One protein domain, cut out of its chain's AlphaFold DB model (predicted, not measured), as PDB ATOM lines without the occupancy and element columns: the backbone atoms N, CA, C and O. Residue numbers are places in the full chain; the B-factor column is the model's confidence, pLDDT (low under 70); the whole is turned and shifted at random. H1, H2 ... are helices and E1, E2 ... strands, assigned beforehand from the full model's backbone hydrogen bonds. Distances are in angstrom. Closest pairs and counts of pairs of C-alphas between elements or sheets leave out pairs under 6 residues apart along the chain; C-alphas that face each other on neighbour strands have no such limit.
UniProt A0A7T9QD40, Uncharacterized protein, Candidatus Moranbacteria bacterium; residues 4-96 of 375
ATOM      1  N   ALA A   4      76.666   3.951  52.806       84.38
ATOM      2  CA  ALA A   4      75.570   3.739  51.859       84.38
ATOM      3  C   ALA A   4      75.614   4.703  50.656       84.38
ATOM      4  O   ALA A   4      75.315   4.311  49.529       84.38
ATOM      5  N   GLU A   5      76.011   5.964  50.865       86.00
ATOM      6  CA  GLU A   5      76.208   6.929  49.772       86.00
ATOM      7  C   GLU A   5      77.412   6.571  48.896       86.00
ATOM      8  O   GLU A   5      77.381   6.806  47.688       86.00
ATOM      9  N   CYS A   6      78.465   6.001  49.487       85.69
ATOM     10  CA  CYS A   6      79.594   5.468  48.736       85.69
ATOM     11  C   CYS A   6      79.154   4.268  47.887       85.69
ATOM     12  O   CYS A   6      79.361   4.272  46.675       85.69
ATOM     13  N   GLU A   7      78.468   3.290  48.483       87.62
ATOM     14  CA  GLU A   7      77.953   2.105  47.789       87.62
ATOM     15  C   GLU A   7      76.976   2.455  46.658       87.62
ATOM     16  O   GLU A   7      76.994   1.818  45.602       87.62
ATOM     17  N   ALA A   8      76.169   3.509  46.819       86.31
ATOM     18  CA  ALA A   8      75.248   3.994  45.791       86.31
ATOM     19  C   ALA A   8      75.952   4.489  44.511       86.31
ATOM     20  O   ALA A   8      75.316   4.587  43.463       86.31
ATOM     21  N   LYS A   9      77.262   4.765  44.562       83.88
ATOM     22  CA  LYS A   9      78.079   5.118  43.387       83.88
ATOM     23  C   LYS A   9      78.606   3.901  42.615       83.88
ATOM     24  O   LYS A   9      79.439   4.053  41.716       83.88
ATOM     25  N   SER A  10      78.151   2.696  42.957       83.62
ATOM     26  CA  SER A  10      78.483   1.468  42.233       83.62
ATOM     27  C   SER A  10      77.966   1.494  40.788       83.62
ATOM     28  O   SER A  10      76.918   2.062  40.496       83.62
ATOM     29  N   GLY A  11      78.704   0.862  39.873       76.19
ATOM     30  CA  GLY A  11      78.234   0.622  38.505       76.19
ATOM     31  C   GLY A  11      77.320  -0.605  38.396       76.19
ATOM     32  O   GLY A  11      77.084  -1.311  39.375       76.19
ATOM     33  N   ALA A  12      76.801  -0.868  37.194       69.69
ATOM     34  CA  ALA A  12      75.869  -1.970  36.943       69.69
ATOM     35  C   ALA A  12      76.550  -3.356  36.943       69.69
ATOM     36  O   ALA A  12      75.871  -4.379  37.048       69.69
ATOM     37  N   GLY A  13      77.881  -3.409  36.810       68.81
ATOM     38  CA  GLY A  13      78.648  -4.652  36.780       68.81
ATOM     39  C   GLY A  13      78.987  -5.228  38.169       68.81
ATOM     40  O   GLY A  13      79.203  -4.485  39.126       68.81
ATOM     41  N   PRO A  14      79.149  -6.561  38.299       59.16
ATOM     42  CA  PRO A  14      79.488  -7.216  39.571       59.16
ATOM     43  C   PRO A  14      80.865  -6.814  40.135       59.16
ATOM     44  O   PRO A  14      81.090  -6.947  41.336       59.16
ATOM     45  N   ASN A  15      81.756  -6.286  39.288       63.25
ATOM     46  CA  ASN A  15      83.089  -5.788  39.650       63.25
ATOM     47  C   ASN A  15      83.147  -4.260  39.819       63.25
ATOM     48  O   ASN A  15      84.229  -3.720  40.005       63.25
ATOM     49  N   GLU A  16      82.011  -3.564  39.761       71.94
ATOM     50  CA  GLU A  16      81.938  -2.100  39.810       71.94
ATOM     51  C   GLU A  16      81.435  -1.563  41.154       71.94
ATOM     52  O   GLU A  16      80.953  -0.429  41.228       71.94
ATOM     53  N   LYS A  17      81.514  -2.377  42.211       82.88
ATOM     54  CA  LYS A  17      81.041  -1.993  43.541       82.88
ATOM     55  C   LYS A  17      81.975  -0.976  44.192       82.88
ATOM     56  O   LYS A  17      83.191  -1.180  44.234       82.88
ATOM     57  N   ALA A  18      81.381   0.100  44.693       87.75
ATOM     58  CA  ALA A  18      82.042   1.116  45.492       87.75
ATOM     59  C   ALA A  18      81.991   0.750  46.986       87.75
ATOM     60  O   ALA A  18      81.024   0.140  47.432       87.75
ATOM     61  N   TYR A  19      83.035   1.090  47.739       87.88
ATOM     62  CA  TYR A  19      83.192   0.745  49.150       87.88
ATOM     63  C   TYR A  19      84.109   1.742  49.875       87.88
ATOM     64  O   TYR A  19      84.998   2.333  49.261       87.88
ATOM     65  N   CYS A  20      83.920   1.924  51.185       86.88
ATOM     66  CA  CYS A  20      84.829   2.734  52.000       86.88
ATOM     67  C   CYS A  20      86.057   1.911  52.427       86.88
ATOM     68  O   CYS A  20      85.929   0.801  52.941       86.88
ATOM     69  N   SER A  21      87.254   2.465  52.256       82.00
ATOM     70  CA  SER A  21      88.540   1.827  52.538       82.00
ATOM     71  C   SER A  21      89.348   2.622  53.562       82.00
ATOM     72  O   SER A  21      89.383   3.856  53.535       82.00
ATOM     73  N   SER A  22      90.024   1.893  54.453       74.75
ATOM     74  CA  SER A  22      91.013   2.414  55.410       74.75
ATOM     75  C   SER A  22      92.373   2.691  54.785       74.75
ATOM     76  O   SER A  22      93.197   3.401  55.354       74.75
ATOM     77  N   THR A  23      92.604   2.144  53.596       69.75
ATOM     78  CA  THR A  23      93.795   2.398  52.792       69.75
ATOM     79  C   THR A  23      93.412   3.190  51.553       69.75
ATOM     80  O   THR A  23      92.272   3.139  51.086       69.75
ATOM     81  N   MET A  24      94.363   3.946  51.013       70.75
ATOM     82  CA  MET A  24      94.156   4.666  49.758       70.75
ATOM     83  C   MET A  24      93.745   3.691  48.651       70.75
ATOM     84  O   MET A  24      94.297   2.591  48.572       70.75
ATOM     85  N   CYS A  25      92.826   4.108  47.774       73.25
ATOM     86  CA  CYS A  25      92.463   3.314  46.601       73.25
ATOM     87  C   CYS A  25      93.739   3.035  45.797       73.25
ATOM     88  O   CYS A  25      94.455   3.984  45.465       73.25
ATOM     89  N   SER A  26      94.026   1.762  45.508       65.75
ATOM     90  CA  SER A  26      95.301   1.219  44.993       65.75
ATOM     91  C   SER A  26      96.242   0.607  46.039       65.75
ATOM     92  O   SER A  26      97.362   1.079  46.242       65.75
ATOM     93  N   THR A  27      95.845  -0.519  46.634       52.66
ATOM     94  CA  THR A  27      96.801  -1.405  47.332       52.66
ATOM     95  C   THR A  27      96.724  -2.887  46.921       52.66
ATOM     96  O   THR A  27      97.187  -3.754  47.656       52.66
ATOM     97  N   GLY A  28      96.230  -3.211  45.716       54.34
ATOM     98  CA  GLY A  28      96.222  -4.590  45.193       54.34
ATOM     99  C   GLY A  28      96.328  -4.697  43.666       54.34
ATOM    100  O   GLY A  28      96.395  -3.683  42.978       54.34
ATOM    101  N   GLU A  29      96.312  -5.929  43.133       49.22
ATOM    102  CA  GLU A  29      96.432  -6.298  41.697       49.22
ATOM    103  C   GLU A  29      95.305  -5.761  40.775       49.22
ATOM    104  O   GLU A  29      95.154  -6.199  39.636       49.22
ATOM    105  N   GLY A  30      94.507  -4.799  41.241       59.09
ATOM    106  CA  GLY A  30      93.422  -4.169  40.496       59.09
ATOM    107  C   GLY A  30      93.555  -2.649  40.468       59.09
ATOM    108  O   GLY A  30      93.966  -2.022  41.443       59.09
ATOM    109  N   LYS A  31      93.185  -2.053  39.333       71.62
ATOM    110  CA  LYS A  31      92.979  -0.609  39.207       71.62
ATOM    111  C   LYS A  31      91.744  -0.205  40.035       71.62
ATOM    112  O   LYS A  31      90.754  -0.942  40.083       71.62
ATOM    113  N   GLU A  32      91.816   0.937  40.715       75.56
ATOM    114  CA  GLU A  32      90.715   1.458  41.530       75.56
ATOM    115  C   GLU A  32      90.538   2.961  41.310       75.56
ATOM    116  O   GLU A  32      91.509   3.721  41.270       75.56
ATOM    117  N   THR A  33      89.280   3.382  41.205       76.50
ATOM    118  CA  THR A  33      88.864   4.777  41.080       76.50
ATOM    119  C   THR A  33      88.502   5.332  42.456       76.50
ATOM    120  O   THR A  33      87.734   4.714  43.196       76.50
ATOM    121  N   TYR A  34      89.002   6.522  42.788       78.44
ATOM    122  CA  TYR A  34      88.575   7.255  43.980       78.44
ATOM    123  C   TYR A  34      87.315   8.073  43.687       78.44
ATOM    124  O   TYR A  34      87.269   8.836  42.724       78.44
ATOM    125  N   LEU A  35      86.288   7.929  44.521       77.50
ATOM    126  CA  LEU A  35      84.969   8.544  44.330       77.50
ATOM    127  C   LEU A  35      84.643   9.638  45.361       77.50
ATOM    128  O   LEU A  35      83.593  10.287  45.256       77.50
ATOM    129  N   GLY A  36      85.519   9.846  46.349       74.62
ATOM    130  CA  GLY A  36      85.412  10.892  47.369       74.62
ATOM    131  C   GLY A  36      85.667  10.395  48.794       74.62
ATOM    132  O   GLY A  36      86.132   9.280  49.002       74.62
ATOM    133  N   GLU A  37      85.365  11.245  49.776       81.25
ATOM    134  CA  GLU A  37      85.626  10.983  51.199       81.25
ATOM    135  C   GLU A  37      84.408  10.354  51.884       81.25
ATOM    136  O   GLU A  37      83.281  10.857  51.769       81.25
ATOM    137  N   CYS A  38      84.643   9.265  52.613       80.38
ATOM    138  CA  CYS A  38      83.668   8.687  53.523       80.38
ATOM    139  C   CYS A  38      83.732   9.384  54.892       80.38
ATOM    140  O   CYS A  38      84.806   9.777  55.334       80.38
ATOM    141  N   ASP A  39      82.612   9.471  55.611       82.38
ATOM    142  CA  ASP A  39      82.537  10.133  56.932       82.38
ATOM    143  C   ASP A  39      83.125   9.280  58.078       82.38
ATOM    144  O   ASP A  39      82.931   9.562  59.259       82.38
ATOM    145  N   SER A  40      83.845   8.208  57.738       72.25
ATOM    146  CA  SER A  40      84.485   7.299  58.684       72.25
ATOM    147  C   SER A  40      85.922   7.728  58.955       72.25
ATOM    148  O   SER A  40      86.734   7.821  58.037       72.25
ATOM    149  N   LEU A  41      86.267   7.892  60.236       61.66
ATOM    150  CA  LEU A  41      87.645   8.152  60.677       61.66
ATOM    151  C   LEU A  41      88.597   6.976  60.399       61.66
ATOM    152  O   LEU A  41      89.810   7.162  60.393       61.66
ATOM    153  N   ILE A  42      88.058   5.768  60.208       69.75
ATOM    154  CA  ILE A  42      88.840   4.537  60.022       69.75
ATOM    155  C   ILE A  42      88.918   4.157  58.542       69.75
ATOM    156  O   ILE A  42      89.947   3.652  58.108       69.75
ATOM    157  N   SER A  43      87.866   4.438  57.769       76.88
ATOM    158  CA  SER A  43      87.785   4.140  56.336       76.88
ATOM    159  C   SER A  43      87.424   5.390  55.537       76.88
ATOM    160  O   SER A  43      86.305   5.476  55.035       76.88
ATOM    161  N   PRO A  44      88.326   6.384  55.440       76.06
ATOM    162  CA  PRO A  44      87.977   7.699  54.913       76.06
ATOM    163  C   PRO A  44      87.855   7.743  53.384       76.06
ATOM    164  O   PRO A  44      87.432   8.761  52.840       76.06
ATOM    165  N   HIS A  45      88.214   6.682  52.658       82.88
ATOM    166  CA  HIS A  45      88.310   6.719  51.198       82.88
ATOM    167  C   HIS A  45      87.195   5.914  50.528       82.88
ATOM    168  O   HIS A  45      87.143   4.705  50.696       82.88
ATOM    169  N   CYS A  46      86.336   6.542  49.721       86.56
ATOM    170  CA  CYS A  46      85.372   5.821  48.887       86.56
ATOM    171  C   CYS A  46      86.053   5.354  47.591       86.56
ATOM    172  O   CYS A  46      86.386   6.173  46.730       86.56
ATOM    173  N   CYS A  47      86.254   4.046  47.449       85.69
ATOM    174  CA  CYS A  47      86.941   3.404  46.332       85.69
ATOM    175  C   CYS A  47      85.973   2.565  45.500       85.69
ATOM    176  O   CYS A  47      85.076   1.932  46.044       85.69
ATOM    177  N   LYS A  48      86.184   2.492  44.186       86.56
ATOM    178  CA  LYS A  48      85.491   1.560  43.288       86.56
ATOM    179  C   LYS A  48      86.519   0.785  42.470       86.56
ATOM    180  O   LYS A  48      87.410   1.387  41.876       86.56
ATOM    181  N   LYS A  49      86.374  -0.541  42.389       80.75
ATOM    182  CA  LYS A  49      87.167  -1.362  41.455       80.75
ATOM    183  C   LYS A  49      86.806  -0.985  40.013       80.75
ATOM    184  O   LYS A  49      85.626  -0.934  39.668       80.75
ATOM    185  N   GLY A  50      87.802  -0.666  39.188       72.12
ATOM    186  CA  GLY A  50      87.574  -0.071  37.866       72.12
ATOM    187  C   GLY A  50      88.831   0.576  37.293       72.12
ATOM    188  O   GLY A  50      89.929   0.206  37.672       72.12
ATOM    189  N   ASP A  51      88.702   1.529  36.374       69.19
ATOM    190  CA  ASP A  51      89.858   2.216  35.785       69.19
ATOM    191  C   ASP A  51      90.570   3.170  36.763       69.19
ATOM    192  O   ASP A  51      90.108   3.434  37.878       69.19
ATOM    193  N   TYR A  52      91.733   3.678  36.344       69.56
ATOM    194  CA  TYR A  52      92.442   4.716  37.085       69.56
ATOM    195  C   TYR A  52      91.610   6.002  37.158       69.56
ATOM    196  O   TYR A  52      90.655   6.220  36.411       69.56
ATOM    197  N   THR A  53      91.983   6.878  38.084       71.19
ATOM    198  CA  THR A  53      91.369   8.199  38.185       71.19
ATOM    199  C   THR A  53      91.814   9.027  36.983       71.19
ATOM    200  O   THR A  53      92.933   9.520  36.957       71.19
ATOM    201  N   THR A  54      90.957   9.188  35.975       70.31
ATOM    202  CA  THR A  54      91.302   9.997  34.790       70.31
ATOM    203  C   THR A  54      91.668  11.432  35.184       70.31
ATOM    204  O   THR A  54      91.212  11.923  36.218       70.31
ATOM    205  N   THR A  55      92.422  12.157  34.353       68.62
ATOM    206  CA  THR A  55      92.747  13.576  34.609       68.62
ATOM    207  C   THR A  55      91.490  14.422  34.822       68.62
ATOM    208  O   THR A  55      91.442  15.247  35.732       68.62
ATOM    209  N   THR A  56      90.432  14.160  34.047       70.81
ATOM    210  CA  THR A  56      89.121  14.812  34.189       70.81
ATOM    211  C   THR A  56      88.469  14.482  35.531       70.81
ATOM    212  O   THR A  56      87.938  15.369  36.199       70.81
ATOM    213  N   SER A  57      88.534  13.219  35.963       68.25
ATOM    214  CA  SER A  57      88.016  12.781  37.263       68.25
ATOM    215  C   SER A  57      88.831  13.359  38.423       68.25
ATOM    216  O   SER A  57      88.247  13.804  39.404       68.25
ATOM    217  N   CYS A  58      90.159  13.417  38.301       74.75
ATOM    218  CA  CYS A  58      91.055  14.016  39.288       74.75
ATOM    219  C   CYS A  58      90.762  15.516  39.458       74.75
ATOM    220  O   CYS A  58      90.586  15.992  40.581       74.75
ATOM    221  N   ALA A  59      90.586  16.234  38.344       72.00
ATOM    222  CA  ALA A  59      90.205  17.644  38.342       72.00
ATOM    223  C   ALA A  59      88.816  17.877  38.962       72.00
ATOM    224  O   ALA A  59      88.649  18.791  39.770       72.00
ATOM    225  N   ALA A  60      87.830  17.021  38.664       69.62
ATOM    226  CA  ALA A  60      86.496  17.094  39.268       69.62
ATOM    227  C   ALA A  60      86.511  16.907  40.801       69.62
ATOM    228  O   ALA A  60      85.600  17.358  41.493       69.62
ATOM    229  N   LEU A  61      87.558  16.274  41.338       67.06
ATOM    230  CA  LEU A  61      87.788  16.073  42.771       67.06
ATOM    231  C   LEU A  61      88.620  17.199  43.419       67.06
ATOM    232  O   LEU A  61      88.922  17.132  44.616       67.06
ATOM    233  N   GLY A  62      88.987  18.227  42.648       71.06
ATOM    234  CA  GLY A  62      89.846  19.328  43.086       71.06
ATOM    235  C   GLY A  62      91.322  18.945  43.215       71.06
ATOM    236  O   GLY A  62      92.046  19.603  43.958       71.06
ATOM    237  N   GLY A  63      91.754  17.868  42.555       75.69
ATOM    238  CA  GLY A  63      93.148  17.436  42.497       75.69
ATOM    239  C   GLY A  63      93.765  17.603  41.110       75.69
ATOM    240  O   GLY A  63      93.079  17.879  40.127       75.69
ATOM    241  N   THR A  64      95.078  17.409  41.031       80.12
ATOM    242  CA  THR A  64      95.842  17.386  39.781       80.12
ATOM    243  C   THR A  64      96.651  16.097  39.685       80.12
ATOM    244  O   THR A  64      97.186  15.598  40.679       80.12
ATOM    245  N   CYS A  65      96.734  15.525  38.484       76.19
ATOM    246  CA  CYS A  65      97.651  14.420  38.224       76.19
ATOM    247  C   CYS A  65      99.075  14.980  38.216       76.19
ATOM    248  O   CYS A  65      99.416  15.804  37.369       76.19
ATOM    249  N   SER A  66      99.873  14.588  39.206       69.12
ATOM    250  CA  SER A  66     101.286  14.944  39.297       69.12
ATOM    251  C   SER A  66     102.107  13.887  38.567       69.12
ATOM    252  O   SER A  66     101.914  12.697  38.830       69.12
ATOM    253  N   GLY A  67     103.056  14.316  37.727       65.50
ATOM    254  CA  GLY A  67     104.025  13.468  37.006       65.50
ATOM    255  C   GLY A  67     105.042  12.748  37.907       65.50
ATOM    256  O   GLY A  67     106.192  12.539  37.526       65.50
ATOM    257  N   HIS A  68     104.658  12.459  39.151       64.44
ATOM    258  CA  HIS A  68     105.488  11.912  40.211       64.44
ATOM    259  C   HIS A  68     104.813  10.677  40.824       64.44
ATOM    260  O   HIS A  68     103.591  10.619  40.996       64.44
ATOM    261  N   ALA A  69     105.631   9.706  41.238       64.25
ATOM    262  CA  ALA A  69     105.181   8.479  41.905       64.25
ATOM    263  C   ALA A  69     104.555   8.722  43.298       64.25
ATOM    264  O   ALA A  69     103.969   7.816  43.889       64.25
ATOM    265  N   SER A  70     104.688   9.937  43.833       66.69
ATOM    266  CA  SER A  70     104.160  10.369  45.125       66.69
ATOM    267  C   SER A  70     103.723  11.827  45.064       66.69
ATOM    268  O   SER A  70     104.264  12.611  44.285       66.69
ATOM    269  N   CYS A  71     102.783  12.200  45.927       67.25
ATOM    270  CA  CYS A  71     102.318  13.576  46.005       67.25
ATOM    271  C   CYS A  71     103.352  14.516  46.646       67.25
ATOM    272  O   CYS A  71     104.000  14.118  47.618       67.25
ATOM    273  N   PRO A  72     103.516  15.744  46.119       64.38
ATOM    274  CA  PRO A  72     104.362  16.768  46.724       64.38
ATOM    275  C   PRO A  72     103.812  17.223  48.085       64.38
ATOM    276  O   PRO A  72     102.652  16.970  48.431       64.38
ATOM    277  N   SER A  73     104.651  17.904  48.868       53.34
ATOM    278  CA  SER A  73     104.305  18.445  50.189       53.34
ATOM    279  C   SER A  73     102.974  19.216  50.164       53.34
ATOM    280  O   SER A  73     102.684  19.921  49.203       53.34
ATOM    281  N   LEU A  74     102.158  19.076  51.221       51.44
ATOM    282  CA  LEU A  74     100.842  19.736  51.385       51.44
ATOM    283  C   LEU A  74      99.741  19.294  50.401       51.44
ATOM    284  O   LEU A  74      98.683  19.922  50.311       51.44
ATOM    285  N   THR A  75      99.945  18.168  49.719       63.66
ATOM    286  CA  THR A  75      98.892  17.478  48.973       63.66
ATOM    287  C   THR A  75      98.736  16.042  49.470       63.66
ATOM    288  O   THR A  75      99.701  15.357  49.801       63.66
ATOM    289  N   SER A  76      97.497  15.573  49.549       67.88
ATOM    290  CA  SER A  76      97.166  14.190  49.869       67.88
ATOM    291  C   SER A  76      96.981  13.385  48.586       67.88
ATOM    292  O   SER A  76      96.254  13.807  47.680       67.88
ATOM    293  N   ARG A  77      97.595  12.200  48.529       74.38
ATOM    294  CA  ARG A  77      97.328  11.213  47.479       74.38
ATOM    295  C   ARG A  77      95.892  10.723  47.596       74.38
ATOM    296  O   ARG A  77      95.517  10.172  48.625       74.38
ATOM    297  N   VAL A  78      95.112  10.904  46.535       70.00
ATOM    298  CA  VAL A  78      93.720  10.433  46.469       70.00
ATOM    299  C   VAL A  78      93.547   9.252  45.513       70.00
ATOM    300  O   VAL A  78      92.631   8.463  45.697       70.00
ATOM    301  N   GLY A  79      94.450   9.063  44.547       72.38
ATOM    302  CA  GLY A  79      94.426   7.904  43.648       72.38
ATOM    303  C   GLY A  79      95.602   7.876  42.673       72.38
ATOM    304  O   GLY A  79      96.482   8.733  42.728       72.38
ATOM    305  N   LEU A  80      95.614   6.893  41.773       71.62
ATOM    306  CA  LEU A  80      96.513   6.859  40.613       71.62
ATOM    307  C   LEU A  80      95.788   7.398  39.382       71.62
ATOM    308  O   LEU A  80      94.611   7.084  39.185       71.62
ATOM    309  N   CYS A  81      96.497   8.179  38.577       73.62
ATOM    310  CA  CYS A  81      96.048   8.649  37.278       73.62
ATOM    311  C   CYS A  81      96.420   7.681  36.152       73.62
ATOM    312  O   CYS A  81      97.212   6.753  36.343       73.62
ATOM    313  N   ASP A  82      95.811   7.883  34.983       68.62
ATOM    314  CA  ASP A  82      96.139   7.124  33.777       68.62
ATOM    315  C   ASP A  82      97.633   7.221  33.439       68.62
ATOM    316  O   ASP A  82      98.295   8.221  33.714       68.62
ATOM    317  N   LYS A  83      98.170   6.152  32.846       58.56
ATOM    318  CA  LYS A  83      99.590   6.065  32.497       58.56
ATOM    319  C   LYS A  83      99.961   7.085  31.422       58.56
ATOM    320  O   LYS A  83      99.279   7.185  30.400       58.56
ATOM    321  N   LEU A  84     101.105   7.736  31.605       51.44
ATOM    322  CA  LEU A  84     101.816   8.418  30.529       51.44
ATOM    323  C   LEU A  84     102.241   7.391  29.458       51.44
ATOM    324  O   LEU A  84     102.421   6.201  29.735       51.44
ATOM    325  N   ALA A  85     102.406   7.848  28.213       49.88
ATOM    326  CA  ALA A  85     102.806   7.011  27.074       49.88
ATOM    327  C   ALA A  85     104.182   6.320  27.253       49.88
ATOM    328  O   ALA A  85     104.531   5.434  26.476       49.88
ATOM    329  N   ASP A  86     104.945   6.710  28.276       49.25
ATOM    330  CA  ASP A  86     106.261   6.193  28.660       49.25
ATOM    331  C   ASP A  86     106.216   5.080  29.735       49.25
ATOM    332  O   ASP A  86     107.251   4.507  30.074       49.25
ATOM    333  N   GLY A  87     105.029   4.733  30.251       53.25
ATOM    334  CA  GLY A  87     104.841   3.660  31.230       53.25
ATOM    335  C   GLY A  87     104.892   4.081  32.705       53.25
ATOM    336  O   GLY A  87     104.759   3.200  33.561       53.25
ATOM    337  N   GLY A  88     105.028   5.376  33.019       56.59
ATOM    338  CA  GLY A  88     104.927   5.906  34.387       56.59
ATOM    339  C   GLY A  88     103.494   5.902  34.948       56.59
ATOM    340  O   GLY A  88     102.521   5.981  34.195       56.59
ATOM    341  N   THR A  89     103.342   5.785  36.274       61.00
ATOM    342  CA  THR A  89     102.053   5.958  36.973       61.00
ATOM    343  C   THR A  89     102.005   7.325  37.649       61.00
ATOM    344  O   THR A  89     102.690   7.529  38.655       61.00
ATOM    345  N   ASP A  90     101.180   8.230  37.130       71.44
ATOM    346  CA  ASP A  90     100.936   9.532  37.751       71.44
ATOM    347  C   ASP A  90     100.056   9.375  38.993       71.44
ATOM    348  O   ASP A  90      99.208   8.483  39.081       71.44
ATOM    349  N   THR A  91     100.247  10.250  39.975       77.62
ATOM    350  CA  THR A  91      99.446  10.248  41.205       77.62
ATOM    351  C   THR A  91      98.449  11.401  41.167       77.62
ATOM    352  O   THR A  91      98.838  12.544  40.947       77.62
ATOM    353  N   CYS A  92      97.165  11.126  41.409       79.62
ATOM    354  CA  CYS A  92      96.175  12.179  41.628       79.62
ATOM    355  C   CYS A  92      96.383  12.756  43.029       79.62
ATOM    356  O   CYS A  92      96.180  12.069  44.039       79.62
ATOM    357  N   CYS A  93      96.798  14.017  43.078       79.88
ATOM    358  CA  CYS A  93      97.133  14.729  44.300       79.88
ATOM    359  C   CYS A  93      96.123  15.843  44.530       79.88
ATOM    360  O   CYS A  93      95.919  16.705  43.679       79.88
ATOM    361  N   LYS A  94      95.473  15.815  45.690       78.69
ATOM    362  CA  LYS A  94      94.515  16.838  46.111       78.69
ATOM    363  C   LYS A  94      95.169  17.715  47.179       78.69
ATOM    364  O   LYS A  94      95.758  17.147  48.098       78.69
ATOM    365  N   PRO A  95      95.066  19.053  47.119       67.06
ATOM    366  CA  PRO A  95      95.520  19.921  48.200       67.06
ATOM    367  C   PRO A  95      94.886  19.499  49.525       67.06
ATOM    368  O   PRO A  95      93.665  19.320  49.607       67.06
ATOM    369  N   THR A  96      95.700  19.318  50.560       58.84
ATOM    370  CA  THR A  96      95.186  18.957  51.879       58.84
ATOM    371  C   THR A  96      94.413  20.159  52.416       58.84
ATOM    372  O   THR A  96      94.983  21.230  52.617       58.84
TER     373      THR A  96
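Overview. This is residues 4 to 96 of the 375 residues of an uncharacterized protein of Candidatus Moranbacteria bacterium (UniProt A0A7T9QD40). Two small antiparallel sheets of three strands each, one from each half of the printed part, sit only partly face to face and come closest through E2 and E5. The short helix H1 packs on the first sheet at the far end from the second; H2 covers E6 of the second sheet and grazes the first. The printed part has 93 residues, with H1 E1 E2 E3 H2 E4 E5 E6 along the chain; the sheets run E1 E3 E2 and E4 E6 E5. The class is mixed, helices and strands, with under half of the residues, 44, in named elements. The whole is compact, with a radius of gyration of the C-alphas of 12.6 A, and rounded, spanning 35 by 27 by 23 A.

Along the chain. H1, residues 4 to 7, begins at C-alpha 4 (75.570, 3.739, 51.859). E1 is residues 18 to 21, 9.6 A long; E2 is 32 to 37, 14.5 A; E3 is 45 to 49, 12.7 A. H2 is residues 55 to 60, 8.6 A, and E4 is 64 to 66. E5, residues 75 to 83, spans 20.1 A and bends by 72 degrees at residue 78. E6, residues 89 to 95, spans 19.1 A and ends at C-alpha 95 (95.520, 19.921, 48.200).

Arrangement. H1 is on the sheet E1 E3 E2 at a height of 7.7 A, with the closest C-alphas of H1 and E1, Glu 7 and Ala 18, 4.8 A apart. E1 and E3 are antiparallel at 135 degrees, with N 21 and O 45 2.7 A apart. The hairpin E2 and E3 has N 33 and O 48 at 2.8 A. The two sheets form a sandwich, two sheets face to face, the facing parts 11.2 A centre to centre and their best planes 22 degrees apart. The closest C-alphas of E2 and E5, Tyr 34 and Gly 79, are 5.9 A apart. H2 lies over E6, along the strands at 17 degrees on the local plane; its Cys 58 and Cys 92 of E6 have the closest C-alphas, 5.9 A apart. E4 and E6 are antiparallel, with N 64 and O 93 at 2.9 A, and the hairpin E5 and E6 has N 76 and O 94 at 2.8 A. In H2 every O i to N i+4 pair is within hydrogen-bond range; H1 is too short for such a pair. H1 and H2 are apart.

Size, cuts and confidence. The C-alphas farthest apart, those of Ala 4 and Asp 86, are 38.6 A apart. The printed part has no cut and no long link. The mean pLDDT of the printed part is 71.5; 39 residues are under 70, among them 26 to 30, 66 to 76 and 82 to 89.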